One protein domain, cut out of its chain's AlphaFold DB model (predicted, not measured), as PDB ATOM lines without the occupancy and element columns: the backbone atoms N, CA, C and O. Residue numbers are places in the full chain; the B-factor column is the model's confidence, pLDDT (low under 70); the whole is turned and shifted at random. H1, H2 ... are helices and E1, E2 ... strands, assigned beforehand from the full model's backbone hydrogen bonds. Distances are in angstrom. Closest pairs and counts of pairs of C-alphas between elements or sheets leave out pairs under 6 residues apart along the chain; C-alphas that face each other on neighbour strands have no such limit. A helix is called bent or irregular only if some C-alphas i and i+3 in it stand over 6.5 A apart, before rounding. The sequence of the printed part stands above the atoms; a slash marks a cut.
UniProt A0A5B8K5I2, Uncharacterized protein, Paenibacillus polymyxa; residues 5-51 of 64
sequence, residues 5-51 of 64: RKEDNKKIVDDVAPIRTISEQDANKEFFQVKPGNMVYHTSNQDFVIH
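This is residues 5 to 51 of the 64 residues of an uncharacterized protein of Paenibacillus polymyxa (UniProt A0A5B8K5I2). With little regular structure, this is an elongated, loose ring of chain: a small hairpin of E1 and E2 at one end, the helix H1 at the other, and long loops between them. Residues 34 to 51 come back from H1, and residues 49 to 50 pair with E2. The printed part has 47 residues, in the order E1, E2, H1, the strands antiparallel; the class is mixed, with 16 residues in named elements. The radius of gyration of the C-alphas is 12.0 A, and the spans are 35 by 21 by 16 A.

E1, residues 5 to 7, begins at C-alpha 5 (25.468, 16.465, 8.961) and measures 6.6 A. E2, residues 10 to 12, measures 6.2 A. H1, residues 24 to 33, measures 15.0 A and ends at C-alpha 33 (-0.285, 16.052, 8.156); it is irregular, with C-alphas 25 and 28 7.3 A apart.

E1 and E2 form an antiparallel hairpin, with N 10 and O 7 2.8 A apart, within hydrogen-bond range. E1 and H1 are apart. In H1, 4 of 6 O i to N i+4 pairs are within range.

The printed part has no cut. The link from E2 to H1 is long. Residues 10, 14 to 15, 49 and 51 have pLDDT under 70.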
ATOM      1  N   ARG A   5      24.229  15.706   9.120       79.81
ATOM      2  CA  ARG A   5      25.468  16.465   8.961       79.81
ATOM      3  C   ARG A   5      25.191  17.767   8.222       79.81
ATOM      4  O   ARG A   5      24.217  17.904   7.479       79.81
ATOM      5  N   LYS A   6      26.028  18.767   8.468       72.19
ATOM      6  CA  LYS A   6      25.929  20.073   7.817       72.19
ATOM      7  C   LYS A   6      27.071  20.201   6.821       72.19
ATOM      8  O   LYS A   6      28.225  20.125   7.228       72.19
ATOM      9  N   GLU A   7      26.735  20.439   5.562       80.81
ATOM     10  CA  GLU A   7      27.702  20.720   4.502       80.81
ATOM     11  C   GLU A   7      27.274  21.977   3.758       80.81
ATOM     12  O   GLU A   7      26.135  22.089   3.301       80.81
ATOM     13  N   ASP A   8      28.173  22.956   3.695       79.12
ATOM     14  CA  ASP A   8      27.915  24.293   3.164       79.12
ATOM     15  C   ASP A   8      26.654  24.943   3.780       79.12
ATOM     16  O   ASP A   8      26.583  25.227   4.983       79.12
ATOM     17  N   ASN A   9      25.635  25.183   2.949       75.50
ATOM     18  CA  ASN A   9      24.328  25.723   3.331       75.50
ATOM     19  C   ASN A   9      23.281  24.624   3.583       75.50
ATOM     20  O   ASN A   9      22.189  24.919   4.068       75.50
ATOM     21  N   LYS A  10      23.615  23.364   3.308       68.06
ATOM     22  CA  LYS A  10      22.690  22.234   3.327       68.06
ATOM     23  C   LYS A  10      22.785  21.466   4.641       68.06
ATOM     24  O   LYS A  10      23.825  21.407   5.303       68.06
ATOM     25  N   LYS A  11      21.668  20.851   5.020       72.00
ATOM     26  CA  LYS A  11      21.638  19.782   6.018       72.00
ATOM     27  C   LYS A  11      21.382  18.477   5.275       72.00
ATOM     28  O   LYS A  11      20.371  18.363   4.582       72.00
ATOM     29  N   ILE A  12      22.308  17.537   5.402       71.38
ATOM     30  CA  ILE A  12      22.237  16.222   4.769       71.38
ATOM     31  C   ILE A  12      21.870  15.211   5.848       71.38
ATOM     32  O   ILE A  12      22.504  15.166   6.903       71.38
ATOM     33  N   VAL A  13      20.807  14.451   5.607       74.25
ATOM     34  CA  VAL A  13      20.356  13.396   6.515       74.25
ATOM     35  C   VAL A  13      20.993  12.091   6.054       74.25
ATOM     36  O   VAL A  13      20.683  11.627   4.963       74.25
ATOM     37  N   ASP A  14      21.892  11.531   6.863       67.69
ATOM     38  CA  ASP A  14      22.661  10.338   6.482       67.69
ATOM     39  C   ASP A  14      21.930   9.023   6.785       67.69
ATOM     40  O   ASP A  14      22.189   8.020   6.130       67.69
ATOM     41  N   ASP A  15      21.018   9.020   7.765       68.69
ATOM     42  CA  ASP A  15      20.317   7.809   8.197       68.69
ATOM     43  C   ASP A  15      18.831   8.091   8.467       68.69
ATOM     44  O   ASP A  15      18.469   8.951   9.282       68.69
ATOM     45  N   VAL A  16      17.965   7.372   7.751       71.56
ATOM     46  CA  VAL A  16      16.508   7.399   7.912       71.56
ATOM     47  C   VAL A  16      15.963   5.978   7.877       71.56
ATOM     48  O   VAL A  16      16.204   5.221   6.941       71.56
ATOM     49  N   ALA A  17      15.156   5.622   8.875       74.12
ATOM     50  CA  ALA A  17      14.405   4.374   8.859       74.12
ATOM     51  C   ALA A  17      13.036   4.601   8.186       74.12
ATOM     52  O   ALA A  17      12.292   5.489   8.621       74.12
ATOM     53  N   PRO A  18      12.656   3.816   7.159       76.75
ATOM     54  CA  PRO A  18      11.298   3.843   6.630       76.75
ATOM     55  C   PRO A  18      10.291   3.478   7.729       76.75
ATOM     56  O   PRO A  18      10.381   2.412   8.333       76.75
ATOM     57  N   ILE A  19       9.325   4.362   7.992       82.44
ATOM     58  CA  ILE A  19       8.264   4.105   8.981       82.44
ATOM     59  C   ILE A  19       7.136   3.288   8.339       82.44
ATOM     60  O   ILE A  19       6.656   2.320   8.923       82.44
ATOM     61  N   ARG A  20       6.694   3.694   7.140       87.00
ATOM     62  CA  ARG A  20       5.676   3.009   6.332       87.00
ATOM     63  C   ARG A  20       5.694   3.506   4.889       87.00
ATOM     64  O   ARG A  20       6.074   4.648   4.638       87.00
ATOM     65  N   THR A  21       5.187   2.686   3.975       88.88
ATOM     66  CA  THR A  21       4.873   3.107   2.605       88.88
ATOM     67  C   THR A  21       3.522   3.820   2.570       88.88
ATOM     68  O   THR A  21       2.614   3.494   3.340       88.88
ATOM     69  N   ILE A  22       3.395   4.807   1.689       88.81
ATOM     70  CA  ILE A  22       2.166   5.568   1.454       88.81
ATOM     71  C   ILE A  22       1.803   5.377  -0.017       88.81
ATOM     72  O   ILE A  22       2.690   5.355  -0.870       88.81
ATOM     73  N   SER A  23       0.516   5.183  -0.303       90.88
ATOM     74  CA  SER A  23       0.022   5.136  -1.678       90.88
ATOM     75  C   SER A  23       0.209   6.505  -2.345       90.88
ATOM     76  O   SER A  23       0.207   7.538  -1.673       90.88
ATOM     77  N   GLU A  24       0.342   6.543  -3.666       87.88
ATOM     78  CA  GLU A  24       0.463   7.813  -4.392       87.88
ATOM     79  C   GLU A  24      -0.772   8.706  -4.176       87.88
ATOM     80  O   GLU A  24      -0.655   9.919  -4.005       87.88
ATOM     81  N   GLN A  25      -1.954   8.090  -4.079       92.44
ATOM     82  CA  GLN A  25      -3.225   8.776  -3.854       92.44
ATOM     83  C   GLN A  25      -3.274   9.483  -2.488       92.44
ATOM     84  O   GLN A  25      -3.886  10.546  -2.368       92.44
ATOM     85  N   ASP A  26      -2.611   8.925  -1.471       90.62
ATOM     86  CA  ASP A  26      -2.599   9.462  -0.106       90.62
ATOM     87  C   ASP A  26      -1.354  10.307   0.213       90.62
ATOM     88  O   ASP A  26      -1.309  10.971   1.254       90.62
ATOM     89  N   ALA A  27      -0.349  10.325  -0.670       88.25
ATOM     90  CA  ALA A  27       0.945  10.967  -0.425       88.25
ATOM     91  C   ALA A  27       0.808  12.456  -0.074       88.25
ATOM     92  O   ALA A  27       1.365  12.910   0.926       88.25
ATOM     93  N   ASN A  28       0.002  13.201  -0.836       89.19
ATOM     94  CA  ASN A  28      -0.238  14.623  -0.574       89.19
ATOM     95  C   ASN A  28      -0.922  14.851   0.774       89.19
ATOM     96  O   ASN A  28      -0.533  15.739   1.531       89.19
ATOM     97  N   LYS A  29      -1.936  14.043   1.095       90.75
ATOM     98  CA  LYS A  29      -2.663  14.160   2.361       90.75
ATOM     99  C   LYS A  29      -1.722  13.960   3.546       90.75
ATOM    100  O   LYS A  29      -1.765  14.740   4.495       90.75
ATOM    101  N   GLU A  30      -0.867  12.947   3.478       89.12
ATOM    102  CA  GLU A  30       0.089  12.653   4.545       89.12
ATOM    103  C   GLU A  30       1.220  13.667   4.635       89.12
ATOM    104  O   GLU A  30       1.635  14.026   5.736       89.12
ATOM    105  N   PHE A  31       1.674  14.192   3.499       86.38
ATOM    106  CA  PHE A  31       2.655  15.268   3.467       86.38
ATOM    107  C   PHE A  31       2.183  16.487   4.277       86.38
ATOM    108  O   PHE A  31       2.937  17.010   5.097       86.38
ATOM    109  N   PHE A  32       0.916  16.894   4.135       86.12
ATOM    110  CA  PHE A  32       0.358  18.025   4.891       86.12
ATOM    111  C   PHE A  32       0.098  17.736   6.376       86.12
ATOM    112  O   PHE A  32      -0.056  18.675   7.157       86.12
ATOM    113  N   GLN A  33       0.033  16.466   6.781       89.62
ATOM    114  CA  GLN A  33      -0.285  16.052   8.156       89.62
ATOM    115  C   GLN A  33       0.926  15.488   8.909       89.62
ATOM    116  O   GLN A  33       0.794  14.987  10.032       89.62
ATOM    117  N   VAL A  34       2.116  15.564   8.308       85.50
ATOM    118  CA  VAL A  34       3.324  14.970   8.866       85.50
ATOM    119  C   VAL A  34       3.669  15.595  10.221       85.50
ATOM    120  O   VAL A  34       3.718  16.813  10.398       85.50
ATOM    121  N   LYS A  35       3.902  14.739  11.219       83.12
ATOM    122  CA  LYS A  35       4.303  15.183  12.558       83.12
ATOM    123  C   LYS A  35       5.752  15.688  12.544       83.12
ATOM    124  O   LYS A  35       6.567  15.150  11.793       83.12
ATOM    125  N   PRO A  36       6.118  16.653  13.406       80.88
ATOM    126  CA  PRO A  36       7.505  17.078  13.551       80.88
ATOM    127  C   PRO A  36       8.450  15.895  13.791       80.88
ATOM    128  O   PRO A  36       8.186  15.043  14.638       80.88
ATOM    129  N   GLY A  37       9.556  15.854  13.049       77.25
ATOM    130  CA  GLY A  37      10.526  14.756  13.109       77.25
ATOM    131  C   GLY A  37      10.202  13.560  12.210       77.25
ATOM    132  O   GLY A  37      11.043  12.671  12.110       77.25
ATOM    133  N   ASN A  38       9.051  13.567  11.533       82.19
ATOM    134  CA  ASN A  38       8.734  12.647  10.445       82.19
ATOM    135  C   ASN A  38       8.856  13.365   9.098       82.19
ATOM    136  O   ASN A  38       8.865  14.594   9.020       82.19
ATOM    137  N   MET A  39       8.941  12.576   8.034       81.94
ATOM    138  CA  MET A  39       9.181  13.064   6.687       81.94
ATOM    139  C   MET A  39       8.488  12.162   5.679       81.94
ATOM    140  O   MET A  39       8.437  10.946   5.865       81.94
ATOM    141  N   VAL A  40       7.974  12.765   4.614       86.12
ATOM    142  CA  VAL A  40       7.418  12.056   3.464       86.12
ATOM    143  C   VAL A  40       8.337  12.335   2.283       86.12
ATOM    144  O   VAL A  40       8.680  13.488   2.026       86.12
ATOM    145  N   TYR A  41       8.776  11.281   1.604       83.06
ATOM    146  CA  TYR A  41       9.654  11.356   0.442       83.06
ATOM    147  C   TYR A  41       9.263  10.277  -0.565       83.06
ATOM    148  O   TYR A  41       8.669   9.261  -0.199       83.06
ATOM    149  N   HIS A  42       9.600  10.503  -1.832       85.56
ATOM    150  CA  HIS A  42       9.407   9.504  -2.871       85.56
ATOM    151  C   HIS A  42      10.596   8.537  -2.881       85.56
ATOM    152  O   HIS A  42      11.747   8.971  -2.885       85.56
ATOM    153  N   THR A  43      10.344   7.228  -2.890       80.75
ATOM    154  CA  THR A  43      11.402   6.203  -2.778       80.75
ATOM    155  C   THR A  43      12.331   6.138  -3.991       80.75
ATOM    156  O   THR A  43      13.400   5.544  -3.898       80.75
ATOM    157  N   SER A  44      11.964   6.759  -5.116       81.81
ATOM    158  CA  SER A  44      12.864   6.912  -6.268       81.81
ATOM    159  C   SER A  44      13.937   7.989  -6.072       81.81
ATOM    160  O   SER A  44      14.828   8.101  -6.911       81.81
ATOM    161  N   ASN A  45      13.846   8.811  -5.022       79.69
ATOM    162  CA  ASN A  45      14.812   9.876  -4.778       79.69
ATOM    163  C   ASN A  45      16.091   9.270  -4.199       79.69
ATOM    164  O   ASN A  45      16.070   8.697  -3.113       79.69
ATOM    165  N   GLN A  46      17.198   9.402  -4.932       73.44
ATOM    166  CA  GLN A  46      18.501   8.882  -4.501       73.44
ATOM    167  C   GLN A  46      19.108   9.711  -3.369       73.44
ATOM    168  O   GLN A  46      19.706   9.152  -2.457       73.44
ATOM    169  N   ASP A  47      18.890  11.027  -3.407       71.31
ATOM    170  CA  ASP A  47      19.391  11.964  -2.413       71.31
ATOM    171  C   ASP A  47      18.241  12.692  -1.726       71.31
ATOM    172  O   ASP A  47      17.271  13.121  -2.361       71.31
ATOM    173  N   PHE A  48      18.383  12.893  -0.417       72.19
ATOM    174  CA  PHE A  48      17.460  13.700   0.369       72.19
ATOM    175  C   PHE A  48      18.172  14.922   0.958       72.19
ATOM    176  O   PHE A  48      18.980  14.817   1.882       72.19
ATOM    177  N   VAL A  49      17.864  16.108   0.424       69.50
ATOM    178  CA  VAL A  49      18.550  17.359   0.781       69.50
ATOM    179  C   VAL A  49      17.589  18.313   1.483       69.50
ATOM    180  O   VAL A  49      16.612  18.773   0.895       69.50
ATOM    181  N   ILE A  50      17.892  18.675   2.734       70.06
ATOM    182  CA  ILE A  50      17.136  19.695   3.467       70.06
ATOM    183  C   ILE A  50      17.824  21.044   3.296       70.06
ATOM    184  O   ILE A  50      18.942  21.268   3.774       70.06
ATOM    185  N   HIS A  51      17.109  21.981   2.681       64.00
ATOM    186  CA  HIS A  51      17.490  23.385   2.671       64.00
ATOM    187  C   HIS A  51      16.913  24.077   3.911       64.00
ATOM    188  O   HIS A  51      15.690  24.203   4.024       64.00
TER     189      HIS A  51